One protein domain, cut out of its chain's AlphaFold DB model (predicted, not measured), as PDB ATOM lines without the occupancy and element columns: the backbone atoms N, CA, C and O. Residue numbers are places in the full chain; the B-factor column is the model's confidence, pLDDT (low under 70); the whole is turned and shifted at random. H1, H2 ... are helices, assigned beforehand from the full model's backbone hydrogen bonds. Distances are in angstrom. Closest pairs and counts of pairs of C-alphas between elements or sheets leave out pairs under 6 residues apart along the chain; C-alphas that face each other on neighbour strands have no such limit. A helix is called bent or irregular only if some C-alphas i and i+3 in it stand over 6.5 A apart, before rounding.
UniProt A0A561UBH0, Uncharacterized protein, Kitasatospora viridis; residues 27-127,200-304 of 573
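AT A GLANCE: This is residues 27 to 127 and 200 to 304 of the 573 residues of an uncharacterized protein of Kitasatospora viridis (UniProt A0A561UBH0). The model is a long rod of helices: H6, the longest, runs from near one end into the middle, and H8 runs from the middle toward the other end. H4 and H5 join H6 in a bundle of three tilted helices in one half; H2, H3 and H7 make the middle; and in the other half H1 sits between H8 and H10, with H9 and H10 as a helical hairpin. The printed part has 206 residues with ten named helices, H1 to H10 in order, and no named strand; its class is all helix. It is only just loose, close to extended, with a radius of gyration of the C-alphas of 24.8 A and spans of 93 by 27 by 25 A.

IN THESE COORDINATES: H6, residues 205 to 228, is 35.5 A long and starts at C-alpha 205 (166.405, 141.635, 192.844). H4 is residues 78 to 92, 20.8 A, and H5 residues 100 to 117, 25.5 A. H3 is residues 60 to 75, 22.3 A; H7 is residues 239 to 251, 18.3 A; H2 is residues 49 to 53. H8, residues 253 to 271, is 28.5 A long. H1 is residues 28 to 37, from C-alpha 28 (116.620, 129.446, 154.269), and H9 is residues 275 to 284. H10, residues 288 to 304, 24.6 A, ends at C-alpha 304 (101.113, 136.500, 145.273).

HOW THE PARTS SIT: H4, H5 and H6 form a bundle, helices side by side. H6, with residues 207 to 215 alone, touches H4 at a steep tilt of 44 degrees, closest at C-alphas Ala 84 and Thr 211, 5.8 A. Residues 217 to 228 of H6 touch residues 66 to 73 of H3, closest at C-alphas Ala 69 and Gly 221, 4.4 A. Near residue 221 H6 has a kink of 27 degrees. Residues 60 to 67 of H3 touch residues 253 to 260 of H8, closest at C-alphas Ala 63 and Tyr 257, 5.8 A. H7 touches H2, closest at C-alphas Ala 49 and Leu 249, 5.2 A. H1 touches H8 and H10, opposite ways to both, at shallow tilts of 22 and 20 degrees. H2 is irregular, with C-alphas 49 and 52 7.1 A apart; H8 is only just irregular, with C-alphas 257 and 260 6.9 A apart. Every O i to N i+4 pair is within hydrogen-bond range in H1, H3, H4, H5, H7, H9 and H10; the counts are 18 of 20 in H6, 13 of 15 in H8 and 0 of 1 in H2, where 1 of 2 O i to N i+3 pairs is.

THE WHOLE: The C-alphas farthest apart, Gly 123 and Val 304, are 92.6 A apart. Residues 128 to 199 are not printed; C-alphas 127 and 200 are 11.5 A apart across the cut. The link H1 to H2 is long. Mean pLDDT of the printed part is 92.8; residues 301 to 304 are under 70.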
ATOM      1  N   GLY A  27     116.057 124.792 155.759       85.19
ATOM      2  CA  GLY A  27     115.623 125.755 154.753       85.19
ATOM      3  C   GLY A  27     116.109 127.168 155.088       85.19
ATOM      4  O   GLY A  27     116.380 127.481 156.248       85.19
ATOM      5  N   LEU A  28     116.173 128.055 154.088       88.81
ATOM      6  CA  LEU A  28     116.620 129.446 154.269       88.81
ATOM      7  C   LEU A  28     115.910 130.146 155.449       88.81
ATOM      8  O   LEU A  28     116.556 130.790 156.271       88.81
ATOM      9  N   GLY A  29     114.595 129.940 155.585       90.50
ATOM     10  CA  GLY A  29     113.805 130.471 156.699       90.50
ATOM     11  C   GLY A  29     114.174 129.878 158.063       90.50
ATOM     12  O   GLY A  29     114.231 130.605 159.049       90.50
ATOM     13  N   GLU A  30     114.487 128.583 158.148       92.81
ATOM     14  CA  GLU A  30     114.939 127.965 159.405       92.81
ATOM     15  C   GLU A  30     116.301 128.520 159.834       92.81
ATOM     16  O   GLU A  30     116.485 128.838 161.010       92.81
ATOM     17  N   ASN A  31     117.217 128.721 158.881       94.19
ATOM     18  CA  ASN A  31     118.508 129.365 159.133       94.19
ATOM     19  C   ASN A  31     118.336 130.817 159.603       94.19
ATOM     20  O   ASN A  31     119.033 131.244 160.522       94.19
ATOM     21  N   LEU A  32     117.375 131.556 159.039       94.81
ATOM     22  CA  LEU A  32     117.051 132.924 159.452       94.81
ATOM     23  C   LEU A  32     116.506 132.963 160.884       94.81
ATOM     24  O   LEU A  32     116.971 133.751 161.707       94.81
ATOM     25  N   LEU A  33     115.566 132.075 161.213       94.44
ATOM     26  CA  LEU A  33     115.014 131.968 162.565       94.44
ATOM     27  C   LEU A  33     116.067 131.529 163.584       94.44
ATOM     28  O   LEU A  33     116.052 131.994 164.726       94.44
ATOM     29  N   ARG A  34     116.983 130.643 163.184       95.56
ATOM     30  CA  ARG A  34     118.120 130.224 164.005       95.56
ATOM     31  C   ARG A  34     119.098 131.376 164.232       95.56
ATOM     32  O   ARG A  34     119.545 131.573 165.358       95.56
ATOM     33  N   TYR A  35     119.390 132.163 163.201       94.69
ATOM     34  CA  TYR A  35     120.239 133.350 163.304       94.69
ATOM     35  C   TYR A  35     119.636 134.396 164.255       94.69
ATOM     36  O   TYR A  35     120.344 134.923 165.114       94.69
ATOM     37  N   ALA A  36     118.322 134.628 164.174       94.75
ATOM     38  CA  ALA A  36     117.599 135.496 165.103       94.75
ATOM     39  C   ALA A  36     117.602 134.952 166.543       94.75
ATOM     40  O   ALA A  36     117.859 135.695 167.484       94.75
ATOM     41  N   GLU A  37     117.386 133.646 166.731       94.56
ATOM     42  CA  GLU A  37     117.434 132.983 168.046       94.56
ATOM     43  C   GLU A  37     118.802 133.107 168.723       94.56
ATOM     44  O   GLU A  37     118.893 133.265 169.938       94.56
ATOM     45  N   LEU A  38     119.877 133.063 167.936       93.50
ATOM     46  CA  LEU A  38     121.237 133.270 168.420       93.50
ATOM     47  C   LEU A  38     121.581 134.747 168.651       93.50
ATOM     48  O   LEU A  38     122.702 135.026 169.075       93.50
ATOM     49  N   GLY A  39     120.650 135.676 168.417       92.56
ATOM     50  CA  GLY A  39     120.844 137.114 168.612       92.56
ATOM     51  C   GLY A  39     121.658 137.784 167.506       92.56
ATOM     52  O   GLY A  39     122.261 138.826 167.743       92.56
ATOM     53  N   GLY A  40     121.708 137.211 166.300       91.69
ATOM     54  CA  GLY A  40     122.501 137.754 165.193       91.69
ATOM     55  C   GLY A  40     122.120 139.184 164.794       91.69
ATOM     56  O   GLY A  40     122.995 139.975 164.457       91.69
ATOM     57  N   PHE A  41     120.834 139.540 164.899       91.94
ATOM     58  CA  PHE A  41     120.327 140.891 164.613       91.94
ATOM     59  C   PHE A  41     120.491 141.880 165.780       91.94
ATOM     60  O   PHE A  41     120.430 143.089 165.570       91.94
ATOM     61  N   GLU A  42     120.722 141.386 166.998       90.50
ATOM     62  CA  GLU A  42     120.952 142.198 168.203       90.50
ATOM     63  C   GLU A  42     122.447 142.433 168.473       90.50
ATOM     64  O   GLU A  42     122.821 143.246 169.323       90.50
ATOM     65  N   LEU A  43     123.313 141.721 167.749       90.50
ATOM     66  CA  LEU A  43     124.753 141.782 167.907       90.50
ATOM     67  C   LEU A  43     125.282 143.175 167.515       90.50
ATOM     68  O   LEU A  43     125.259 143.573 166.351       90.50
ATOM     69  N   ALA A  44     125.785 143.913 168.504       88.81
ATOM     70  CA  ALA A  44     126.228 145.296 168.355       88.81
ATOM     71  C   ALA A  44     127.447 145.607 169.236       88.81
ATOM     72  O   ALA A  44     127.590 145.058 170.331       88.81
ATOM     73  N   ALA A  45     128.294 146.528 168.763       87.69
ATOM     74  CA  ALA A  45     129.551 146.920 169.409       87.69
ATOM     75  C   ALA A  45     129.384 147.574 170.792       87.69
ATOM     76  O   ALA A  45     130.309 147.545 171.597       87.69
ATOM     77  N   ASP A  46     128.232 148.193 171.052       87.56
ATOM     78  CA  ASP A  46     127.900 148.855 172.319       87.56
ATOM     79  C   ASP A  46     127.417 147.876 173.399       87.56
ATOM     80  O   ASP A  46     127.464 148.192 174.585       87.56
ATOM     81  N   THR A  47     126.954 146.697 172.985       88.94
ATOM     82  CA  THR A  47     126.274 145.731 173.856       88.94
ATOM     83  C   THR A  47     127.116 144.475 174.086       88.94
ATOM     84  O   THR A  47     127.042 143.879 175.156       88.94
ATOM     85  N   HIS A  48     127.934 144.084 173.105       93.50
ATOM     86  CA  HIS A  48     128.688 142.832 173.120       93.50
ATOM     87  C   HIS A  48     130.193 143.096 173.042       93.50
ATOM     88  O   HIS A  48     130.699 143.606 172.039       93.50
ATOM     89  N   ALA A  49     130.927 142.707 174.083       94.12
ATOM     90  CA  ALA A  49     132.370 142.920 174.174       94.12
ATOM     91  C   ALA A  49     133.136 142.132 173.098       94.12
ATOM     92  O   ALA A  49     134.141 142.609 172.565       94.12
ATOM     93  N   TRP A  50     132.631 140.952 172.721       95.62
ATOM     94  CA  TRP A  50     133.235 140.117 171.680       95.62
ATOM     95  C   TRP A  50     132.891 140.546 170.252       95.62
ATOM     96  O   TRP A  50     133.385 139.933 169.307       95.62
ATOM     97  N   TYR A  51     132.106 141.612 170.059       92.25
ATOM     98  CA  TYR A  51     131.737 142.086 168.723       92.25
ATOM     99  C   TYR A  51     132.953 142.346 167.825       92.25
ATOM    100  O   TYR A  51     132.964 141.958 166.661       92.25
ATOM    101  N   ALA A  52     134.018 142.933 168.380       91.44
ATOM    102  CA  ALA A  52     135.253 143.210 167.643       91.44
ATOM    103  C   ALA A  52     135.972 141.944 167.129       91.44
ATOM    104  O   ALA A  52     136.848 142.048 166.274       91.44
ATOM    105  N   ALA A  53     135.614 140.764 167.647       92.56
ATOM    106  CA  ALA A  53     136.145 139.473 167.230       92.56
ATOM    107  C   ALA A  53     135.240 138.726 166.229       92.56
ATOM    108  O   ALA A  53     135.583 137.620 165.814       92.56
ATOM    109  N   ALA A  54     134.105 139.305 165.816       90.06
ATOM    110  CA  ALA A  54     133.148 138.650 164.918       90.06
ATOM    111  C   ALA A  54     133.757 138.225 163.566       90.06
ATOM    112  O   ALA A  54     133.336 137.226 162.977       90.06
ATOM    113  N   ASP A  55     134.778 138.946 163.096       87.75
ATOM    114  CA  ASP A  55     135.477 138.630 161.847       87.75
ATOM    115  C   ASP A  55     136.695 137.721 162.004       87.75
ATOM    116  O   ASP A  55     137.146 137.125 161.025       87.75
ATOM    117  N   THR A  56     137.233 137.602 163.216       90.88
ATOM    118  CA  THR A  56     138.463 136.847 163.488       90.88
ATOM    119  C   THR A  56     138.184 135.466 164.066       90.88
ATOM    120  O   THR A  56     138.964 134.549 163.827       90.88
ATOM    121  N   VAL A  57     137.081 135.305 164.805       92.50
ATOM    122  CA  VAL A  57     136.641 134.035 165.392       92.50
ATOM    123  C   VAL A  57     135.693 133.347 164.414       92.50
ATOM    124  O   VAL A  57     134.476 133.514 164.437       92.50
ATOM    125  N   THR A  58     136.284 132.567 163.519       91.00
ATOM    126  CA  THR A  58     135.595 131.837 162.451       91.00
ATOM    127  C   THR A  58     135.172 130.432 162.869       91.00
ATOM    128  O   THR A  58     134.213 129.894 162.320       91.00
ATOM    129  N   GLY A  59     135.858 129.836 163.850       93.50
ATOM    130  CA  GLY A  59     135.642 128.450 164.263       93.50
ATOM    131  C   GLY A  59     135.558 128.231 165.774       93.50
ATOM    132  O   GLY A  59     136.013 129.030 166.590       93.50
ATOM    133  N   ALA A  60     135.021 127.071 166.166       93.69
ATOM    134  CA  ALA A  60     134.904 126.682 167.574       93.69
ATOM    135  C   ALA A  60     136.264 126.450 168.263       93.69
ATOM    136  O   ALA A  60     136.357 126.510 169.487       93.69
ATOM    137  N   GLU A  61     137.319 126.124 167.512       94.00
ATOM    138  CA  GLU A  61     138.680 126.025 168.055       94.00
ATOM    139  C   GLU A  61     139.224 127.407 168.436       94.00
ATOM    140  O   GLU A  61     139.712 127.580 169.549       94.00
ATOM    141  N   GLU A  62     139.034 128.404 167.570       93.00
ATOM    142  CA  GLU A  62     139.424 129.794 167.825       93.00
ATOM    143  C   GLU A  62     138.653 130.380 169.011       93.00
ATOM    144  O   GLU A  62     139.258 131.016 169.867       93.00
ATOM    145  N   ALA A  63     137.354 130.085 169.136       95.50
ATOM    146  CA  ALA A  63     136.561 130.483 170.301       95.50
ATOM    147  C   ALA A  63     137.108 129.885 171.616       95.50
ATOM    148  O   ALA A  63     137.225 130.579 172.624       95.50
ATOM    149  N   ARG A  64     137.520 128.608 171.617       95.12
ATOM    150  CA  ARG A  64     138.146 127.977 172.796       95.12
ATOM    151  C   ARG A  64     139.526 128.553 173.102       95.12
ATOM    152  O   ARG A  64     139.868 128.719 174.273       95.12
ATOM    153  N   ALA A  65     140.318 128.848 172.074       93.50
ATOM    154  CA  ALA A  65     141.617 129.494 172.232       93.50
ATOM    155  C   ALA A  65     141.458 130.902 172.830       93.50
ATOM    156  O   ALA A  65     142.171 131.248 173.767       93.50
ATOM    157  N   ALA A  66     140.464 131.665 172.367       95.19
ATOM    158  CA  ALA A  66     140.114 132.980 172.895       95.19
ATOM    159  C   ALA A  66     139.696 132.927 174.373       95.19
ATOM    160  O   ALA A  66     140.206 133.694 175.187       95.19
ATOM    161  N   SER A  67     138.822 131.981 174.735       96.06
ATOM    162  CA  SER A  67     138.417 131.730 176.126       96.06
ATOM    163  C   SER A  67     139.613 131.338 177.002       96.06
ATOM    164  O   SER A  67     139.767 131.835 178.115       96.06
ATOM    165  N   THR A  68     140.529 130.521 176.472       96.00
ATOM    166  CA  THR A  68     141.760 130.132 177.176       96.00
ATOM    167  C   THR A  68     142.672 131.337 177.406       96.00
ATOM    168  O   THR A  68     143.114 131.552 178.530       96.00
ATOM    169  N   ALA A  69     142.901 132.163 176.382       95.38
ATOM    170  CA  ALA A  69     143.688 133.387 176.503       95.38
ATOM    171  C   ALA A  69     143.059 134.369 177.507       95.38
ATOM    172  O   ALA A  69     143.766 134.973 178.312       95.38
ATOM    173  N   LEU A  70     141.726 134.485 177.521       96.62
ATOM    174  CA  LEU A  70     141.005 135.266 178.523       96.62
ATOM    175  C   LEU A  70     141.200 134.706 179.935       96.62
ATOM    176  O   LEU A  70     141.463 135.470 180.863       96.62
ATOM    177  N   ALA A  71     141.115 133.388 180.109       94.50
ATOM    178  CA  ALA A  71     141.343 132.737 181.393       94.50
ATOM    179  C   ALA A  71     142.787 132.917 181.890       94.50
ATOM    180  O   ALA A  71     142.995 133.144 183.081       94.50
ATOM    181  N   GLU A  72     143.778 132.871 180.995       93.81
ATOM    182  CA  GLU A  72     145.179 133.169 181.313       93.81
ATOM    183  C   GLU A  72     145.347 134.613 181.795       93.81
ATOM    184  O   GLU A  72     145.955 134.838 182.842       93.81
ATOM    185  N   VAL A  73     144.754 135.586 181.093       95.25
ATOM    186  CA  VAL A  73     144.814 137.001 181.492       95.25
ATOM    187  C   VAL A  73     144.095 137.244 182.817       95.25
ATOM    188  O   VAL A  73     144.624 137.958 183.656       95.25
ATOM    189  N   ARG A  74     142.935 136.617 183.053       94.31
ATOM    190  CA  ARG A  74     142.228 136.694 184.346       94.31
ATOM    191  C   ARG A  74     142.992 136.017 185.484       94.31
ATOM    192  O   ARG A  74     142.855 136.420 186.635       94.31
ATOM    193  N   GLY A  75     143.744 134.962 185.176       89.00
ATOM    194  CA  GLY A  75     144.611 134.276 186.132       89.00
ATOM    195  C   GLY A  75     145.874 135.074 186.465       89.00
ATOM    196  O   GLY A  75     146.408 134.938 187.567       89.00
ATOM    197  N   GLY A  76     146.340 135.911 185.535       82.94
ATOM    198  CA  GLY A  76     147.376 136.904 185.775       82.94
ATOM    199  C   GLY A  76     146.815 138.052 186.609       82.94
ATOM    200  O   GLY A  76     145.997 138.837 186.146       82.94
ATOM    201  N   ASP A  77     147.236 138.151 187.864       88.81
ATOM    202  CA  ASP A  77     146.753 139.189 188.774       88.81
ATOM    203  C   ASP A  77     147.240 140.583 188.318       88.81
ATOM    204  O   ASP A  77     148.353 141.014 188.632       88.81
ATOM    205  N   LEU A  78     146.403 141.274 187.529       93.50
ATOM    206  CA  LEU A  78     146.659 142.624 187.010       93.50
ATOM    207  C   LEU A  78     146.886 143.630 188.143       93.50
ATOM    208  O   LEU A  78     147.728 144.520 188.014       93.50
ATOM    209  N   ASN A  79     146.174 143.474 189.262       92.44
ATOM    210  CA  ASN A  79     146.329 144.354 190.412       92.44
ATOM    211  C   ASN A  79     147.663 144.099 191.122       92.44
ATOM    212  O   ASN A  79     148.390 145.044 191.414       92.44
ATOM    213  N   ALA A  80     148.048 142.837 191.320       92.44
ATOM    214  CA  ALA A  80     149.361 142.510 191.868       92.44
ATOM    215  C   ALA A  80     150.504 142.991 190.964       92.44
ATOM    216  O   ALA A  80     151.526 143.446 191.482       92.44
ATOM    217  N   LEU A  81     150.346 142.930 189.633       96.56
ATOM    218  CA  LEU A  81     151.316 143.510 188.701       96.56
ATOM    219  C   LEU A  81     151.445 145.023 188.914       96.56
ATOM    220  O   LEU A  81     152.568 145.512 189.033       96.56
ATOM    221  N   ARG A  82     150.320 145.746 188.992       96.38
ATOM    222  CA  ARG A  82     150.293 147.194 189.251       96.38
ATOM    223  C   ARG A  82     150.975 147.530 190.577       96.38
ATOM    224  O   ARG A  82     151.947 148.272 190.588       96.38
ATOM    225  N   GLU A  83     150.577 146.886 191.672       95.81
ATOM    226  CA  GLU A  83     151.171 147.108 192.999       95.81
ATOM    227  C   GLU A  83     152.669 146.767 193.059       95.81
ATOM    228  O   GLU A  83     153.441 147.387 193.796       95.81
ATOM    229  N   ALA A  84     153.110 145.727 192.346       96.44
ATOM    230  CA  ALA A  84     154.527 145.384 192.252       96.44
ATOM    231  C   ALA A  84     155.303 146.437 191.444       96.44
ATOM    232  O   ALA A  84     156.380 146.855 191.871       96.44
ATOM    233  N   ALA A  85     154.737 146.912 190.334       97.00
ATOM    234  CA  ALA A  85     155.334 147.942 189.495       97.00
ATOM    235  C   ALA A  85     155.391 149.320 190.183       97.00
ATOM    236  O   ALA A  85     156.401 150.018 190.060       97.00
ATOM    237  N   ASP A  86     154.376 149.682 190.968       96.75
ATOM    238  CA  ASP A  86     154.351 150.908 191.774       96.75
ATOM    239  C   ASP A  86     155.454 150.879 192.837       96.75
ATOM    240  O   ASP A  86     156.245 151.812 192.966       96.75
ATOM    241  N   ARG A  87     155.602 149.753 193.548       96.69
ATOM    242  CA  ARG A  87     156.705 149.566 194.508       96.69
ATOM    243  C   ARG A  87     158.074 149.641 193.832       96.69
ATOM    244  O   ARG A  87     158.982 150.277 194.366       96.69
ATOM    245  N   LEU A  88     158.215 149.014 192.666       96.62
ATOM    246  CA  LEU A  88     159.465 148.974 191.912       96.62
ATOM    247  C   LEU A  88     159.865 150.361 191.383       96.62
ATOM    248  O   LEU A  88     161.026 150.757 191.500       96.62
ATOM    249  N   SER A  89     158.912 151.115 190.829       95.81
ATOM    250  CA  SER A  89     159.137 152.482 190.340       95.81
ATOM    251  C   SER A  89     159.415 153.461 191.484       95.81
ATOM    252  O   SER A  89     160.330 154.276 191.362       95.81
ATOM    253  N   ALA A  90     158.737 153.319 192.627       94.75
ATOM    254  CA  ALA A  90     159.016 154.099 193.831       94.75
ATOM    255  C   ALA A  90     160.428 153.841 194.385       94.75
ATOM    256  O   ALA A  90     161.143 154.791 194.709       94.75
ATOM    257  N   GLU A  91     160.874 152.579 194.450       94.69
ATOM    258  CA  GLU A  91     162.244 152.235 194.869       94.69
ATOM    259  C   GLU A  91     163.297 152.814 193.909       94.69
ATOM    260  O   GLU A  91     164.348 153.300 194.339       94.69
ATOM    261  N   ALA A  92     162.993 152.807 192.610       92.56
ATOM    262  CA  ALA A  92     163.830 153.388 191.568       92.56
ATOM    263  C   ALA A  92     163.741 154.926 191.481       92.56
ATOM    264  O   ALA A  92     164.537 155.528 190.769       92.56
ATOM    265  N   ALA A  93     162.809 155.577 192.190       93.69
ATOM    266  CA  ALA A  93     162.482 156.998 192.021       93.69
ATOM    267  C   ALA A  93     162.163 157.383 190.555       93.69
ATOM    268  O   ALA A  93     162.594 158.429 190.057       93.69
ATOM    269  N   LEU A  94     161.418 156.516 189.863       94.56
ATOM    270  CA  LEU A  94     160.942 156.688 188.488       94.56
ATOM    271  C   LEU A  94     159.435 156.970 188.457       94.56
ATOM    272  O   LEU A  94     158.745 156.795 189.459       94.56
ATOM    273  N   ARG A  95     158.922 157.420 187.304       95.12
ATOM    274  CA  ARG A  95     157.479 157.582 187.095       95.12
ATOM    275  C   ARG A  95     156.758 156.239 187.250       95.12
ATOM    276  O   ARG A  95     157.212 155.226 186.721       95.12
ATOM    277  N   GLU A  96     155.606 156.278 187.913       95.81
ATOM    278  CA  GLU A  96     154.689 155.143 188.032       95.81
ATOM    279  C   GLU A  96     154.192 154.703 186.639       95.81
ATOM    280  O   GLU A  96     153.689 155.543 185.876       95.81
ATOM    281  N   PRO A  97     154.366 153.422 186.265       96.81
ATOM    282  CA  PRO A  97     153.892 152.897 184.992       96.81
ATOM    283  C   PRO A  97     152.373 152.689 185.018       96.81
ATOM    284  O   PRO A  97     151.833 152.124 185.962       96.81
ATOM    285  N   THR A  98     151.674 153.098 183.959       96.88
ATOM    286  CA  THR A  98     150.198 153.023 183.895       96.88
ATOM    287  C   THR A  98     149.676 151.909 182.992       96.88
ATOM    288  O   THR A  98     148.468 151.679 182.940       96.88
ATOM    289  N   THR A  99     150.566 151.231 182.267       97.62
ATOM    290  CA  THR A  99     150.237 150.172 181.302       97.62
ATOM    291  C   THR A  99     151.184 148.985 181.469       97.62
ATOM    292  O   THR A  99     152.307 149.134 181.961       97.62
ATOM    293  N   VAL A 100     150.777 147.799 181.005       97.56
ATOM    294  CA  VAL A 100     151.641 146.604 181.027       97.56
ATOM    295  C   VAL A 100     152.899 146.824 180.180       97.56
ATOM    296  O   VAL A 100     153.990 146.424 180.585       97.56
ATOM    297  N   ALA A 101     152.772 147.499 179.033       97.31
ATOM    298  CA  ALA A 101     153.904 147.840 178.174       97.31
ATOM    299  C   ALA A 101     154.957 148.685 178.911       97.31
ATOM    300  O   ALA A 101     156.147 148.376 178.846       97.31
ATOM    301  N   GLU A 102     154.529 149.695 179.676       97.25
ATOM    302  CA  GLU A 102     155.438 150.517 180.479       97.25
ATOM    303  C   GLU A 102     156.134 149.706 181.581       97.25
ATOM    304  O   GLU A 102     157.331 149.891 181.813       97.25
ATOM    305  N   VAL A 103     155.432 148.757 182.215       97.94
ATOM    306  CA  VAL A 103     156.045 147.844 183.195       97.94
ATOM    307  C   VAL A 103     157.123 146.977 182.547       97.94
ATOM    308  O   VAL A 103     158.208 146.823 183.109       97.94
ATOM    309  N   VAL A 104     156.873 146.443 181.348       97.44
ATOM    310  CA  VAL A 104     157.866 145.651 180.603       97.44
ATOM    311  C   VAL A 104     159.106 146.488 180.284       97.44
ATOM    312  O   VAL A 104     160.231 146.017 180.476       97.44
ATOM    313  N   THR A 105     158.927 147.740 179.852       96.94
ATOM    314  CA  THR A 105     160.037 148.673 179.615       96.94
ATOM    315  C   THR A 105     160.832 148.940 180.895       96.94
ATOM    316  O   THR A 105     162.061 148.827 180.880       96.94
ATOM    317  N   LEU A 106     160.150 149.218 182.010       97.00
ATOM    318  CA  LEU A 106     160.761 149.455 183.320       97.00
ATOM    319  C   LEU A 106     161.582 148.247 183.794       97.00
ATOM    320  O   LEU A 106     162.769 148.378 184.097       97.00
ATOM    321  N   VAL A 107     160.977 147.056 183.820       97.62
ATOM    322  CA  VAL A 107     161.646 145.808 184.224       97.62
ATOM    323  C   VAL A 107     162.843 145.521 183.319       97.62
ATOM    324  O   VAL A 107     163.915 145.146 183.801       97.62
ATOM    325  N   GLY A 108     162.692 145.721 182.007       97.12
ATOM    326  CA  GLY A 108     163.769 145.555 181.037       97.12
ATOM    327  C   GLY A 108     164.957 146.476 181.317       97.12
ATOM    328  O   GLY A 108     166.098 146.009 181.324       97.12
ATOM    329  N   LEU A 109     164.705 147.759 181.583       96.94
ATOM    330  CA  LEU A 109     165.739 148.732 181.940       96.94
ATOM    331  C   LEU A 109     166.448 148.345 183.247       96.94
ATOM    332  O   LEU A 109     167.676 148.284 183.292       96.94
ATOM    333  N   LEU A 110     165.691 148.013 184.294       96.38
ATOM    334  CA  LEU A 110     166.238 147.662 185.609       96.38
ATOM    335  C   LEU A 110     167.066 146.368 185.582       96.38
ATOM    336  O   LEU A 110     168.110 146.290 186.235       96.38
ATOM    337  N   ARG A 111     166.663 145.371 184.783       97.00
ATOM    338  CA  ARG A 111     167.459 144.153 184.554       97.00
ATOM    339  C   ARG A 111     168.800 144.471 183.889       97.00
ATOM    340  O   ARG A 111     169.820 143.949 184.343       97.00
ATOM    341  N   ARG A 112     168.820 145.355 182.880       95.88
ATOM    342  CA  ARG A 112     170.062 145.804 182.221       95.88
ATOM    343  C   ARG A 112     170.967 146.592 183.172       95.88
ATOM    344  O   ARG A 112     172.142 146.264 183.287       95.88
ATOM    345  N   ILE A 113     170.407 147.512 183.963       95.06
ATOM    346  CA  ILE A 113     171.149 148.251 185.003       95.06
ATOM    347  C   ILE A 113     171.768 147.298 186.033       95.06
ATOM    348  O   ILE A 113     172.900 147.498 186.477       95.06
ATOM    349  N   ARG A 114     171.056 146.234 186.426       93.81
ATOM    350  CA  ARG A 114     171.598 145.216 187.339       93.81
ATOM    351  C   ARG A 114     172.753 144.440 186.701       93.81
ATOM    352  O   ARG A 114     173.743 144.160 187.376       93.81
ATOM    353  N   GLU A 115     172.646 144.106 185.417       94.00
ATOM    354  CA  GLU A 115     173.728 143.464 184.667       94.00
ATOM    355  C   GLU A 115     174.964 144.373 184.590       94.00
ATOM    356  O   GLU A 115     176.076 143.948 184.933       94.00
ATOM    357  N   THR A 116     174.788 145.650 184.237       94.75
ATOM    358  CA  THR A 116     175.894 146.613 184.181       94.75
ATOM    359  C   THR A 116     176.479 146.892 185.562       94.75
ATOM    360  O   THR A 116     177.705 146.977 185.667       94.75
ATOM    361  N   ALA A 117     175.679 146.898 186.635       91.69
ATOM    362  CA  ALA A 117     176.148 146.998 188.023       91.69
ATOM    363  C   ALA A 117     177.054 145.824 188.458       91.69
ATOM    364  O   ALA A 117     177.876 145.969 189.365       91.69
ATOM    365  N   GLY A 118     176.977 144.671 187.782       92.12
ATOM    366  CA  GLY A 118     177.933 143.572 187.961       92.12
ATOM    367  C   GLY A 118     179.339 143.889 187.427       92.12
ATOM    368  O   GLY A 118     180.326 143.281 187.847       92.12
ATOM    369  N   THR A 119     179.456 144.860 186.517       94.81
ATOM    370  CA  THR A 119     180.722 145.245 185.865       94.81
ATOM    371  C   THR A 119     181.218 146.631 186.273       94.81
ATOM    372  O   THR A 119     182.434 146.841 186.374       94.81
ATOM    373  N   LEU A 120     180.301 147.557 186.546       95.00
ATOM    374  CA  LEU A 120     180.536 148.946 186.909       95.00
ATOM    375  C   LEU A 120     180.010 149.217 188.319       95.00
ATOM    376  O   LEU A 120     178.959 148.739 188.724       95.00
ATOM    377  N   ARG A 121     180.750 150.016 189.079       92.25
ATOM    378  CA  ARG A 121     180.332 150.505 190.394       92.25
ATOM    379  C   ARG A 121     179.222 151.545 190.223       92.25
ATOM    380  O   ARG A 121     179.198 152.245 189.216       92.25
ATOM    381  N   SER A 122     178.376 151.717 191.240       82.31
ATOM    382  CA  SER A 122     177.251 152.672 191.223       82.31
ATOM    383  C   SER A 122     177.654 154.099 190.825       82.31
ATOM    384  O   SER A 122     176.987 154.713 190.001       82.31
ATOM    385  N   GLY A 123     178.805 154.588 191.302       87.06
ATOM    386  CA  GLY A 123     179.332 155.914 190.943       87.06
ATOM    387  C   GLY A 123     179.700 156.098 189.460       87.06
ATOM    388  O   GLY A 123     180.101 157.188 189.066       87.06
ATOM    389  N   ALA A 124     179.595 155.061 188.620       91.19
ATOM    390  CA  ALA A 124     179.788 155.197 187.178       91.19
ATOM    391  C   ALA A 124     178.679 156.029 186.517       91.19
ATOM    392  O   ALA A 124     178.975 156.777 185.587       91.19
ATOM    393  N   TYR A 125     177.439 155.945 187.011       90.44
ATOM    394  CA  TYR A 125     176.291 156.658 186.437       90.44
ATOM    395  C   TYR A 125     176.316 158.173 186.669       90.44
ATOM    396  O   TYR A 125     175.681 158.918 185.927       90.44
ATOM    397  N   GLU A 126     177.094 158.634 187.649       91.31
ATOM    398  CA  GLU A 126     177.339 160.057 187.921       91.31
ATOM    399  C   GLU A 126     178.415 160.655 186.997       91.31
ATOM    400  O   GLU A 126     178.545 161.874 186.882       91.31
ATOM    401  N   ALA A 127     179.217 159.808 186.344       93.19
ATOM    402  CA  ALA A 127     180.317 160.243 185.499       93.19
ATOM    403  C   ALA A 127     179.862 160.596 184.070       93.19
ATOM    404  O   ALA A 127     178.767 160.268 183.611       93.19
ATOM    405  N   ALA A 200     170.659 156.550 188.017       86.44
ATOM    406  CA  ALA A 200     170.266 155.150 187.947       86.44
ATOM    407  C   ALA A 200     170.805 154.346 189.136       86.44
ATOM    408  O   ALA A 200     171.991 154.416 189.476       86.44
ATOM    409  N   ARG A 201     169.926 153.553 189.754       83.06
ATOM    410  CA  ARG A 201     170.241 152.739 190.927       83.06
ATOM    411  C   ARG A 201     169.678 151.323 190.761       83.06
ATOM    412  O   ARG A 201     168.551 151.181 190.295       83.06
ATOM    413  N   PRO A 202     170.428 150.273 191.150       85.94
ATOM    414  CA  PRO A 202     169.875 148.928 191.222       85.94
ATOM    415  C   PRO A 202     168.813 148.839 192.326       85.94
ATOM    416  O   PRO A 202     168.995 149.389 193.416       85.94
ATOM    417  N   VAL A 203     167.742 148.119 192.020       91.81
ATOM    418  CA  VAL A 203     166.594 147.828 192.891       91.81
ATOM    419  C   VAL A 203     166.697 146.424 193.486       91.81
ATOM    420  O   VAL A 203     167.571 145.641 193.087       91.81
ATOM    421  N   ASP A 204     165.795 146.090 194.407       94.12
ATOM    422  CA  ASP A 204     165.650 144.739 194.932       94.12
ATOM    423  C   ASP A 204     165.485 143.690 193.815       94.12
ATOM    424  O   ASP A 204     164.667 143.806 192.898       94.12
ATOM    425  N   ALA A 205     166.316 142.648 193.885       94.81
ATOM    426  CA  ALA A 205     166.405 141.635 192.844       94.81
ATOM    427  C   ALA A 205     165.198 140.691 192.837       94.81
ATOM    428  O   ALA A 205     164.829 140.208 191.767       94.81
ATOM    429  N   GLU A 206     164.618 140.400 194.000       95.81
ATOM    430  CA  GLU A 206     163.482 139.487 194.109       95.81
ATOM    431  C   GLU A 206     162.213 140.163 193.589       95.81
ATOM    432  O   GLU A 206     161.509 139.583 192.763       95.81
ATOM    433  N   LEU A 207     161.974 141.418 193.987       95.62
ATOM    434  CA  LEU A 207     160.868 142.231 193.486       95.62
ATOM    435  C   LEU A 207     160.957 142.436 191.969       95.62
ATOM    436  O   LEU A 207     159.952 142.282 191.273       95.62
ATOM    437  N   LEU A 208     162.149 142.745 191.444       97.50
ATOM    438  CA  LEU A 208     162.365 142.930 190.009       97.50
ATOM    439  C   LEU A 208     162.008 141.674 189.206       97.50
ATOM    440  O   LEU A 208     161.318 141.766 188.191       97.50
ATOM    441  N   GLU A 209     162.484 140.506 189.643       96.25
ATOM    442  CA  GLU A 209     162.180 139.264 188.937       96.25
ATOM    443  C   GLU A 209     160.698 138.921 189.043       96.25
ATOM    444  O   GLU A 209     160.074 138.713 188.004       96.25
ATOM    445  N   LEU A 210     160.116 138.975 190.248       95.06
ATOM    446  CA  LEU A 210     158.697 138.697 190.466       95.06
ATOM    447  C   LEU A 210     157.806 139.571 189.572       95.06
ATOM    448  O   LEU A 210     156.927 139.048 188.892       95.06
ATOM    449  N   THR A 211     158.073 140.878 189.521       97.19
ATOM    450  CA  THR A 211     157.334 141.825 188.667       97.19
ATOM    451  C   THR A 211     157.457 141.440 187.193       97.19
ATOM    452  O   THR A 211     156.465 141.425 186.465       97.19
ATOM    453  N   GLY A 212     158.664 141.067 186.757       95.88
ATOM    454  CA  GLY A 212     158.898 140.574 185.404       95.88
ATOM    455  C   GLY A 212     158.135 139.286 185.096       95.88
ATOM    456  O   GLY A 212     157.513 139.205 184.046       95.88
ATOM    457  N   GLN A 213     158.120 138.309 186.007       94.19
ATOM    458  CA  GLN A 213     157.338 137.082 185.828       94.19
ATOM    459  C   GLN A 213     155.829 137.355 185.759       94.19
ATOM    460  O   GLN A 213     155.146 136.757 184.928       94.19
ATOM    461  N   CYS A 214     155.308 138.261 186.593       94.50
ATOM    462  CA  CYS A 214     153.909 138.681 186.525       94.50
ATOM    463  C   CYS A 214     153.589 139.307 185.158       94.50
ATOM    464  O   CYS A 214     152.626 138.892 184.515       94.50
ATOM    465  N   ALA A 215     154.427 140.228 184.670       95.69
ATOM    466  CA  ALA A 215     154.265 140.819 183.341       95.69
ATOM    467  C   ALA A 215     154.316 139.752 182.232       95.69
ATOM    468  O   ALA A 215     153.414 139.686 181.400       95.69
ATOM    469  N   ASP A 216     155.317 138.868 182.258       92.88
ATOM    470  CA  ASP A 216     155.505 137.811 181.258       92.88
ATOM    471  C   ASP A 216     154.295 136.864 181.183       92.88
ATOM    472  O   ASP A 216     153.904 136.454 180.088       92.88
ATOM    473  N   SER A 217     153.665 136.559 182.325       92.62
ATOM    474  CA  SER A 217     152.472 135.702 182.377       92.62
ATOM    475  C   SER A 217     151.251 136.304 181.671       92.62
ATOM    476  O   SER A 217     150.443 135.568 181.115       92.62
ATOM    477  N   LEU A 218     151.145 137.635 181.633       95.06
ATOM    478  CA  LEU A 218     150.038 138.358 181.007       95.06
ATOM    479  C   LEU A 218     150.257 138.588 179.508       95.06
ATOM    480  O   LEU A 218     149.309 138.552 178.728       95.06
ATOM    481  N   ILE A 219     151.506 138.808 179.079       94.38
ATOM    482  CA  ILE A 219     151.843 139.190 177.695       94.38
ATOM    483  C   ILE A 219     151.334 138.175 176.663       94.38
ATOM    484  O   ILE A 219     150.898 138.574 175.583       94.38
ATOM    485  N   GLY A 220     151.421 136.875 176.969       92.25
ATOM    486  CA  GLY A 220     150.963 135.807 176.075       92.25
ATOM    487  C   GLY A 220     149.472 135.923 175.771       92.25
ATOM    488  O   GLY A 220     149.096 136.150 174.618       92.25
ATOM    489  N   GLY A 221     148.646 135.856 176.817       94.62
ATOM    490  CA  GLY A 221     147.195 135.962 176.699       94.62
ATOM    491  C   GLY A 221     146.734 137.317 176.152       94.62
ATOM    492  O   GLY A 221     145.882 137.358 175.269       94.62
ATOM    493  N   LEU A 222     147.355 138.429 176.570       96.38
ATOM    494  CA  LEU A 222     147.025 139.766 176.052       96.38
ATOM    495  C   LEU A 222     147.316 139.907 174.553       96.38
ATOM    496  O   LEU A 222     146.542 140.541 173.836       96.38
ATOM    497  N   ARG A 223     148.410 139.316 174.057       94.88
ATOM    498  CA  ARG A 223     148.729 139.328 172.621       94.88
ATOM    499  C   ARG A 223     147.727 138.501 171.823       94.88
ATOM    500  O   ARG A 223     147.305 138.940 170.755       94.88
ATOM    501  N   GLU A 224     147.353 137.331 172.331       94.38
ATOM    502  CA  GLU A 224     146.401 136.452 171.650       94.38
ATOM    503  C   GLU A 224     144.997 137.068 171.605       94.38
ATOM    504  O   GLU A 224     144.387 137.133 170.539       94.38
ATOM    505  N   LEU A 225     144.524 137.631 172.720       95.25
ATOM    506  CA  LEU A 225     143.271 138.389 172.753       95.25
ATOM    507  C   LEU A 225     143.320 139.609 171.830       95.25
ATOM    508  O   LEU A 225     142.377 139.850 171.080       95.25
ATOM    509  N   GLY A 226     144.425 140.358 171.832       94.69
ATOM    510  CA  GLY A 226     144.605 141.514 170.954       94.69
ATOM    511  C   GLY A 226     144.511 141.154 169.470       94.69
ATOM    512  O   GLY A 226     143.854 141.856 168.702       94.69
ATOM    513  N   ARG A 227     145.087 140.012 169.069       94.00
ATOM    514  CA  ARG A 227     144.989 139.481 167.699       94.00
ATOM    515  C   ARG A 227     143.538 139.235 167.282       94.00
ATOM    516  O   ARG A 227     143.184 139.506 166.138       94.00
ATOM    517  N   LEU A 228     142.711 138.733 168.198       92.50
ATOM    518  CA  LEU A 228     141.300 138.443 167.944       92.50
ATOM    519  C   LEU A 228     140.441 139.711 167.943       92.50
ATOM    520  O   LEU A 228     139.547 139.839 167.117       92.50
ATOM    521  N   LEU A 229     140.740 140.687 168.797       91.75
ATOM    522  CA  LEU A 229     140.012 141.956 168.894       91.75
ATOM    523  C   LEU A 229     140.508 142.977 167.856       91.75
ATOM    524  O   LEU A 229     140.921 144.085 168.203       91.75
ATOM    525  N   ALA A 230     140.493 142.588 166.579       86.38
ATOM    526  CA  ALA A 230     140.904 143.404 165.432       86.38
ATOM    527  C   ALA A 230     142.356 143.933 165.490       86.38
ATOM    528  O   ALA A 230     142.658 145.016 164.987       86.38
ATOM    529  N   GLY A 231     143.274 143.180 166.104       84.25
ATOM    530  CA  GLY A 231     144.687 143.561 166.207       84.25
ATOM    531  C   GLY A 231     144.968 144.673 167.222       84.25
ATOM    532  O   GLY A 231     146.014 145.317 167.140       84.25
ATOM    533  N   ARG A 232     144.054 144.922 168.170       90.50
ATOM    534  CA  ARG A 232     144.233 145.936 169.217       90.50
ATOM    535  C   ARG A 232     145.422 145.585 170.120       90.50
ATOM    536  O   ARG A 232     145.543 144.464 170.612       90.50
ATOM    537  N   GLU A 233     146.271 146.567 170.407       93.62
ATOM    538  CA  GLU A 233     147.415 146.397 171.307       93.62
ATOM    539  C   GLU A 233     146.987 146.520 172.780       93.62
ATOM    540  O   GLU A 233     147.082 147.579 173.396       93.62
ATOM    541  N   LEU A 234     146.501 145.419 173.362       95.44
ATOM    542  CA  LEU A 234     145.951 145.419 174.727       95.44
ATOM    543  C   LEU A 234     146.978 145.777 175.812       95.44
ATOM    544  O   LEU A 234     146.615 146.328 176.843       95.44
ATOM    545  N   ILE A 235     148.265 145.501 175.578       96.12
ATOM    546  CA  ILE A 235     149.342 145.818 176.532       96.12
ATOM    547  C   ILE A 235     149.572 147.326 176.704       96.12
ATOM    548  O   ILE A 235     150.185 147.737 177.691       96.12
ATOM    549  N   ALA A 236     149.112 148.135 175.744       96.75
ATOM    550  CA  ALA A 236     149.233 149.587 175.757       96.75
ATOM    551  C   ALA A 236     148.033 150.278 176.427       96.75
ATOM    552  O   ALA A 236     148.086 151.486 176.657       96.75
ATOM    553  N   LEU A 237     146.970 149.535 176.749       97.12
ATOM    554  CA  LEU A 237     145.829 150.067 177.490       97.12
ATOM    555  C   LEU A 237     146.226 150.367 178.940       97.12
ATOM    556  O   LEU A 237     147.096 149.705 179.519       97.12
ATOM    557  N   GLY A 238     145.573 151.372 179.527       97.25
ATOM    558  CA  GLY A 238     145.696 151.651 180.955       97.25
ATOM    559  C   GLY A 238     145.208 150.465 181.785       97.25
ATOM    560  O   GLY A 238     144.305 149.750 181.356       97.25
ATOM    561  N   PHE A 239     145.776 150.255 182.975       96.50
ATOM    562  CA  PHE A 239     145.376 149.139 183.845       96.50
ATOM    563  C   PHE A 239     143.866 149.081 184.110       96.50
ATOM    564  O   PHE A 239     143.293 147.995 184.067       96.50
ATOM    565  N   ASP A 240     143.232 150.232 184.350       95.69
ATOM    566  CA  ASP A 240     141.799 150.308 184.649       95.69
ATOM    567  C   ASP A 240     140.954 149.948 183.411       95.69
ATOM    568  O   ASP A 240     140.101 149.068 183.481       95.69
ATOM    569  N   GLU A 241     141.271 150.529 182.248       96.44
ATOM    570  CA  GLU A 241     140.605 150.215 180.973       96.44
ATOM    571  C   GLU A 241     140.786 148.739 180.581       96.44
ATOM    572  O   GLU A 241     139.855 148.086 180.112       96.44
ATOM    573  N   LEU A 242     141.982 148.187 180.797       96.88
ATOM    574  CA  LEU A 242     142.262 146.782 180.527       96.88
ATOM    575  C   LEU A 242     141.460 145.861 181.454       96.88
ATOM    576  O   LEU A 242     140.925 144.855 180.989       96.88
ATOM    577  N   ALA A 243     141.362 146.193 182.743       95.25
ATOM    578  CA  ALA A 243     140.580 145.423 183.704       95.25
ATOM    579  C   ALA A 243     139.083 145.440 183.353       95.25
ATOM    580  O   ALA A 243     138.449 144.383 183.345       95.25
ATOM    581  N   GLU A 244     138.540 146.607 182.997       95.75
ATOM    582  CA  GLU A 244     137.155 146.752 182.536       95.75
ATOM    583  C   GLU A 244     136.889 145.927 181.273       95.75
ATOM    584  O   GLU A 244     135.904 145.191 181.209       95.75
ATOM    585  N   LEU A 245     137.793 145.982 180.290       95.31
ATOM    586  CA  LEU A 245     137.677 145.201 179.060       95.31
ATOM    587  C   LEU A 245     137.712 143.691 179.333       95.31
ATOM    588  O   LEU A 245     136.892 142.950 178.795       95.31
ATOM    589  N   VAL A 246     138.648 143.220 180.159       95.94
ATOM    590  CA  VAL A 246     138.779 141.795 180.510       95.94
ATOM    591  C   VAL A 246     137.541 141.289 181.253       95.94
ATOM    592  O   VAL A 246     137.094 140.166 181.006       95.94
ATOM    593  N   GLU A 247     136.958 142.099 182.138       95.75
ATOM    594  CA  GLU A 247     135.714 141.744 182.823       95.75
ATOM    595  C   GLU A 247     134.520 141.736 181.861       95.75
ATOM    596  O   GLU A 247     133.746 140.781 181.865       95.75
ATOM    597  N   ALA A 248     134.412 142.727 180.970       96.25
ATOM    598  CA  ALA A 248     133.362 142.774 179.952       96.25
ATOM    599  C   ALA A 248     133.424 141.568 178.994       96.25
ATOM    600  O   ALA A 248     132.398 140.957 178.699       96.25
ATOM    601  N   LEU A 249     134.624 141.171 178.557       96.50
ATOM    602  CA  LEU A 249     134.828 139.977 177.728       96.50
ATOM    603  C   LEU A 249     134.444 138.690 178.468       96.50
ATOM    604  O   LEU A 249     133.898 137.771 177.860       96.50
ATOM    605  N   ALA A 250     134.708 138.610 179.771       95.94
ATOM    606  CA  ALA A 250     134.337 137.445 180.571       95.94
ATOM    607  C   ALA A 250     132.832 137.353 180.820       95.94
ATOM    608  O   ALA A 250     132.270 136.260 180.774       95.94
ATOM    609  N   ALA A 251     132.168 138.487 181.041       96.50
ATOM    610  CA  ALA A 251     130.717 138.538 181.175       96.50
ATOM    611  C   ALA A 251     129.997 138.126 179.875       96.50
ATOM    612  O   ALA A 251     128.913 137.549 179.931       96.50
ATOM    613  N   ASP A 252     130.615 138.376 178.717       95.94
ATOM    614  CA  ASP A 252     130.060 138.114 177.383       95.94
ATOM    615  C   ASP A 252     130.598 136.821 176.721       95.94
ATOM    616  O   ASP A 252     130.552 136.648 175.502       95.94
ATOM    617  N   GLU A 253     131.102 135.858 177.501       95.25
ATOM    618  CA  GLU A 253     131.677 134.618 176.947       95.25
ATOM    619  C   GLU A 253     130.649 133.786 176.147       95.25
ATOM    620  O   GLU A 253     130.992 133.062 175.211       95.25
ATOM    621  N   GLY A 254     129.356 133.935 176.446       93.81
ATOM    622  CA  GLY A 254     128.285 133.318 175.663       93.81
ATOM    623  C   GLY A 254     128.251 133.793 174.206       93.81
ATOM    624  O   GLY A 254     127.927 133.013 173.311       93.81
ATOM    625  N   THR A 255     128.609 135.047 173.931       94.69
ATOM    626  CA  THR A 255     128.668 135.574 172.559       94.69
ATOM    627  C   THR A 255     129.854 135.013 171.804       94.69
ATOM    628  O   THR A 255     129.678 134.583 170.666       94.69
ATOM    629  N   LEU A 256     131.015 134.892 172.454       95.75
ATOM    630  CA  LEU A 256     132.214 134.287 171.870       95.75
ATOM    631  C   LEU A 256     131.932 132.918 171.232       95.75
ATOM    632  O   LEU A 256     132.325 132.671 170.094       95.75
ATOM    633  N   TYR A 257     131.215 132.038 171.937       95.81
ATOM    634  CA  TYR A 257     130.892 130.704 171.421       95.81
ATOM    635  C   TYR A 257     129.791 130.698 170.347       95.81
ATOM    636  O   TYR A 257     129.710 129.736 169.584       95.81
ATOM    637  N   ARG A 258     128.973 131.756 170.253       95.31
ATOM    638  CA  ARG A 258     127.941 131.918 169.211       95.31
ATOM    639  C   ARG A 258     128.495 132.481 167.899       95.31
ATOM    640  O   ARG A 258     127.929 132.185 166.849       95.31
ATOM    641  N   LEU A 259     129.587 133.255 167.932       95.06
ATOM    642  CA  LEU A 259     130.148 133.936 166.751       95.06
ATOM    643  C   LEU A 259     130.384 133.011 165.535       95.06
ATOM    644  O   LEU A 259     129.935 133.375 164.447       95.06
ATOM    645  N   PRO A 260     130.992 131.810 165.668       95.31
ATOM    646  CA  PRO A 260     131.210 130.926 164.518       95.31
ATOM    647  C   PRO A 260     129.915 130.461 163.835       95.31
ATOM    648  O   PRO A 260     129.829 130.408 162.604       95.31
ATOM    649  N   GLU A 261     128.890 130.126 164.628       95.06
ATOM    650  CA  GLU A 261     127.586 129.687 164.117       95.06
ATOM    651  C   GLU A 261     126.853 130.862 163.462       95.06
ATOM    652  O   GLU A 261     126.385 130.735 162.332       95.06
ATOM    653  N   LEU A 262     126.848 132.033 164.111       94.50
ATOM    654  CA  LEU A 262     126.292 133.268 163.556       94.50
ATOM    655  C   LEU A 262     126.927 133.628 162.211       94.50
ATOM    656  O   LEU A 262     126.211 133.981 161.279       94.50
ATOM    657  N   ARG A 263     128.250 133.497 162.080       92.06
ATOM    658  CA  ARG A 263     128.966 133.761 160.826       92.06
ATOM    659  C   ARG A 263     128.567 132.785 159.721       92.06
ATOM    660  O   ARG A 263     128.322 133.207 158.596       92.06
ATOM    661  N   THR A 264     128.486 131.495 160.044       93.62
ATOM    662  CA  THR A 264     128.093 130.446 159.088       93.62
ATOM    663  C   THR A 264     126.666 130.667 158.591       93.62
ATOM    664  O   THR A 264     126.413 130.627 157.389       93.62
ATOM    665  N   LEU A 265     125.740 130.954 159.511       94.00
ATOM    666  CA  LEU A 265     124.355 131.273 159.179       94.00
ATOM    667  C   LEU A 265     124.269 132.550 158.346       94.00
ATOM    668  O   LEU A 265     123.584 132.554 157.331       94.00
ATOM    669  N   ARG A 266     124.999 133.607 158.722       93.25
ATOM    670  CA  ARG A 266     125.008 134.867 157.972       93.25
ATOM    671  C   ARG A 266     125.466 134.663 156.530       93.25
ATOM    672  O   ARG A 266     124.761 135.089 155.625       93.25
ATOM    673  N   ALA A 267     126.574 133.949 156.325       92.19
ATOM    674  CA  ALA A 267     127.077 133.635 154.990       92.19
ATOM    675  C   ALA A 267     126.048 132.853 154.152       92.19
ATOM    676  O   ALA A 267     125.799 133.207 153.005       92.19
ATOM    677  N   GLY A 268     125.394 131.842 154.739       93.06
ATOM    678  CA  GLY A 268     124.350 131.080 154.048       93.06
ATOM    679  C   GLY A 268     123.090 131.894 153.725       93.06
ATOM    680  O   GLY A 268     122.434 131.633 152.719       93.06
ATOM    681  N   LEU A 269     122.742 132.884 154.553       93.06
ATOM    682  CA  LEU A 269     121.612 133.784 154.300       93.06
ATOM    683  C   LEU A 269     121.934 134.823 153.218       93.06
ATOM    684  O   LEU A 269     121.077 135.092 152.377       93.06
ATOM    685  N   ASP A 270     123.159 135.357 153.204       92.25
ATOM    686  CA  ASP A 270     123.626 136.275 152.159       92.25
ATOM    687  C   ASP A 270     123.681 135.551 150.790       92.25
ATOM    688  O   ASP A 270     123.195 136.074 149.789       92.25
ATOM    689  N   GLU A 271     124.135 134.287 150.739       93.00
ATOM    690  CA  GLU A 271     124.075 133.443 149.525       93.00
ATOM    691  C   GLU A 271     122.640 133.168 149.034       93.00
ATOM    692  O   GLU A 271     122.424 132.900 147.850       93.00
ATOM    693  N   GLY A 272     121.652 133.246 149.928       90.00
ATOM    694  CA  GLY A 272     120.236 133.062 149.619       90.00
ATOM    695  C   GLY A 272     119.555 134.255 148.947       90.00
ATOM    696  O   GLY A 272     118.384 134.141 148.587       90.00
ATOM    697  N   GLY A 273     120.247 135.388 148.782       89.06
ATOM    698  CA  GLY A 273     119.737 136.559 148.056       89.06
ATOM    699  C   GLY A 273     118.668 137.376 148.792       89.06
ATOM    700  O   GLY A 273     117.977 138.173 148.166       89.06
ATOM    701  N   ILE A 274     118.531 137.211 150.111       90.31
ATOM    702  CA  ILE A 274     117.547 137.926 150.953       90.31
ATOM    703  C   ILE A 274     118.150 139.149 151.666       90.31
ATOM    704  O   ILE A 274     117.741 139.510 152.768       90.31
ATOM    705  N   GLU A 275     119.143 139.789 151.053       91.81
ATOM    706  CA  GLU A 275     119.944 140.858 151.665       91.81
ATOM    707  C   GLU A 275     119.103 142.053 152.149       91.81
ATOM    708  O   GLU A 275     119.364 142.587 153.227       91.81
ATOM    709  N   GLU A 276     118.068 142.447 151.396       92.62
ATOM    710  CA  GLU A 276     117.170 143.552 151.769       92.62
ATOM    711  C   GLU A 276     116.361 143.225 153.033       92.62
ATOM    712  O   GLU A 276     116.305 144.036 153.959       92.62
ATOM    713  N   LEU A 277     115.834 142.000 153.126       92.56
ATOM    714  CA  LEU A 277     115.148 141.517 154.324       92.56
ATOM    715  C   LEU A 277     116.110 141.428 155.516       92.56
ATOM    716  O   LEU A 277     115.759 141.810 156.630       92.56
ATOM    717  N   LEU A 278     117.339 140.948 155.300       93.69
ATOM    718  CA  LEU A 278     118.353 140.907 156.354       93.69
ATOM    719  C   LEU A 278     118.700 142.314 156.854       93.69
ATOM    720  O   LEU A 278     118.883 142.493 158.056       93.69
ATOM    721  N   ALA A 279     118.777 143.306 155.964       93.00
ATOM    722  CA  ALA A 279     119.012 144.697 156.335       93.00
ATOM    723  C   ALA A 279     117.841 145.281 157.142       93.00
ATOM    724  O   ALA A 279     118.077 145.957 158.145       93.00
ATOM    725  N   GLU A 280     116.597 144.980 156.756       95.06
ATOM    726  CA  GLU A 280     115.396 145.364 157.508       95.06
ATOM    727  C   GLU A 280     115.390 144.741 158.914       95.06
ATOM    728  O   GLU A 280     115.217 145.450 159.907       95.06
ATOM    729  N   LEU A 281     115.677 143.441 159.019       93.62
ATOM    730  CA  LEU A 281     115.748 142.717 160.292       93.62
ATOM    731  C   LEU A 281     116.865 143.234 161.207       93.62
ATOM    732  O   LEU A 281     116.646 143.416 162.406       93.62
ATOM    733  N   THR A 282     118.049 143.520 160.653       92.25
ATOM    734  CA  THR A 282     119.154 144.139 161.400       92.25
ATOM    735  C   THR A 282     118.783 145.547 161.869       92.25
ATOM    736  O   THR A 282     119.035 145.889 163.024       92.25
ATOM    737  N   ALA A 283     118.157 146.365 161.014       92.44
ATOM    738  CA  ALA A 283     117.732 147.718 161.377       92.44
ATOM    739  C   ALA A 283     116.668 147.713 162.486       92.44
ATOM    740  O   ALA A 283     116.688 148.575 163.366       92.44
ATOM    741  N   ALA A 284     115.777 146.719 162.473       92.25
ATOM    742  CA  ALA A 284     114.763 146.516 163.500       92.25
ATOM    743  C   ALA A 284     115.308 145.892 164.798       92.25
ATOM    744  O   ALA A 284     114.576 145.868 165.787       92.25
ATOM    745  N   ARG A 285     116.557 145.390 164.810       91.31
ATOM    746  CA  ARG A 285     117.103 144.519 165.871       91.31
ATOM    747  C   ARG A 285     116.111 143.402 166.230       91.31
ATOM    748  O   ARG A 285     115.739 143.235 167.386       91.31
ATOM    749  N   ALA A 286     115.620 142.711 165.201       91.62
ATOM    750  CA  ALA A 286     114.520 141.768 165.331       91.62
ATOM    751  C   ALA A 286     114.889 140.552 166.196       91.62
ATOM    752  O   ALA A 286     115.891 139.875 165.944       91.62
ATOM    753  N   ASP A 287     114.025 140.237 167.162       91.62
ATOM    754  CA  ASP A 287     114.062 138.962 167.872       91.62
ATOM    755  C   ASP A 287     113.537 137.820 166.976       91.62
ATOM    756  O   ASP A 287     113.114 138.022 165.831       91.62
ATOM    757  N   ARG A 288     113.542 136.582 167.484       93.12
ATOM    758  CA  ARG A 288     113.059 135.420 166.720       93.12
ATOM    759  C   ARG A 288     111.601 135.565 166.261       93.12
ATOM    760  O   ARG A 288     111.274 135.098 165.171       93.12
ATOM    761  N   ALA A 289     110.730 136.150 167.080       92.81
ATOM    762  CA  ALA A 289     109.308 136.266 166.764       92.81
ATOM    763  C   ALA A 289     109.084 137.296 165.650       92.81
ATOM    764  O   ALA A 289     108.431 136.986 164.654       92.81
ATOM    765  N   ALA A 290     109.713 138.467 165.759       91.94
ATOM    766  CA  ALA A 290     109.698 139.492 164.722       91.94
ATOM    767  C   ALA A 290     110.314 138.982 163.407       91.94
ATOM    768  O   ALA A 290     109.771 139.223 162.328       91.94
ATOM    769  N   ALA A 291     111.405 138.210 163.488       92.25
ATOM    770  CA  ALA A 291     112.021 137.586 162.321       92.25
ATOM    771  C   ALA A 291     111.083 136.586 161.621       92.25
ATOM    772  O   ALA A 291     111.057 136.526 160.392       92.25
ATOM    773  N   GLN A 292     110.277 135.839 162.380       93.25
ATOM    774  CA  GLN A 292     109.282 134.918 161.831       93.25
ATOM    775  C   GLN A 292     108.147 135.639 161.103       93.25
ATOM    776  O   GLN A 292     107.732 135.194 160.033       93.25
ATOM    777  N   GLU A 293     107.653 136.738 161.668       93.06
ATOM    778  CA  GLU A 293     106.584 137.536 161.062       93.06
ATOM    779  C   GLU A 293     107.037 138.176 159.744       93.06
ATOM    780  O   GLU A 293     106.346 138.056 158.731       93.06
ATOM    781  N   LEU A 294     108.224 138.791 159.732       91.00
ATOM    782  CA  LEU A 294     108.788 139.419 158.535       91.00
ATOM    783  C   LEU A 294     109.164 138.391 157.460       91.00
ATOM    784  O   LEU A 294     108.916 138.625 156.279       91.00
ATOM    785  N   TRP A 295     109.679 137.221 157.854       91.25
ATOM    786  CA  TRP A 295     109.919 136.120 156.919       91.25
ATOM    787  C   TRP A 295     108.625 135.642 156.251       91.25
ATOM    788  O   TRP A 295     108.574 135.524 155.028       91.25
ATOM    789  N   ALA A 296     107.564 135.417 157.033       90.88
ATOM    790  CA  ALA A 296     106.270 134.996 156.502       90.88
ATOM    791  C   ALA A 296     105.663 136.046 155.557       90.88
ATOM    792  O   ALA A 296     105.086 135.684 154.530       90.88
ATOM    793  N   ALA A 297     105.820 137.336 155.875       89.25
ATOM    794  CA  ALA A 297     105.405 138.427 155.000       89.25
ATOM    795  C   ALA A 297     106.178 138.412 153.671       89.25
ATOM    796  O   ALA A 297     105.554 138.482 152.616       89.25
ATOM    797  N   HIS A 298     107.503 138.242 153.715       87.06
ATOM    798  CA  HIS A 298     108.368 138.200 152.533       87.06
ATOM    799  C   HIS A 298     108.047 137.017 151.600       87.06
ATOM    800  O   HIS A 298     107.897 137.193 150.389       87.06
ATOM    801  N   THR A 299     107.870 135.810 152.149       86.50
ATOM    802  CA  THR A 299     107.493 134.635 151.345       86.50
ATOM    803  C   THR A 299     106.052 134.709 150.846       86.50
ATOM    804  O   THR A 299     105.765 134.276 149.734       86.50
ATOM    805  N   GLY A 300     105.146 135.296 151.638       76.38
ATOM    806  CA  GLY A 300     103.755 135.504 151.243       76.38
ATOM    807  C   GLY A 300     103.608 136.511 150.101       76.38
ATOM    808  O   GLY A 300     102.763 136.321 149.235       76.38
ATOM    809  N   THR A 301     104.446 137.549 150.038       65.19
ATOM    810  CA  THR A 301     104.476 138.465 148.884       65.19
ATOM    811  C   THR A 301     104.996 137.800 147.611       65.19
ATOM    812  O   THR A 301     104.501 138.119 146.535       65.19
ATOM    813  N   ALA A 302     105.923 136.842 147.720       60.25
ATOM    814  CA  ALA A 302     106.454 136.114 146.567       60.25
ATOM    815  C   ALA A 302     105.415 135.168 145.932       60.25
ATOM    816  O   ALA A 302     105.316 135.106 144.710       60.25
ATOM    817  N   GLU A 303     104.589 134.481 146.735       56.28
ATOM    818  CA  GLU A 303     103.514 133.618 146.209       56.28
ATOM    819  C   GLU A 303     102.406 134.410 145.493       56.28
ATOM    820  O   GLU A 303     101.791 133.908 144.553       56.28
ATOM    821  N   VAL A 304     102.137 135.652 145.911       55.41
ATOM    822  CA  VAL A 304     101.113 136.500 145.273       55.41
ATOM    823  C   VAL A 304     101.605 137.059 143.934       55.41
ATOM    824  O   VAL A 304     100.798 137.205 143.016       55.41
TER     825      VAL A 304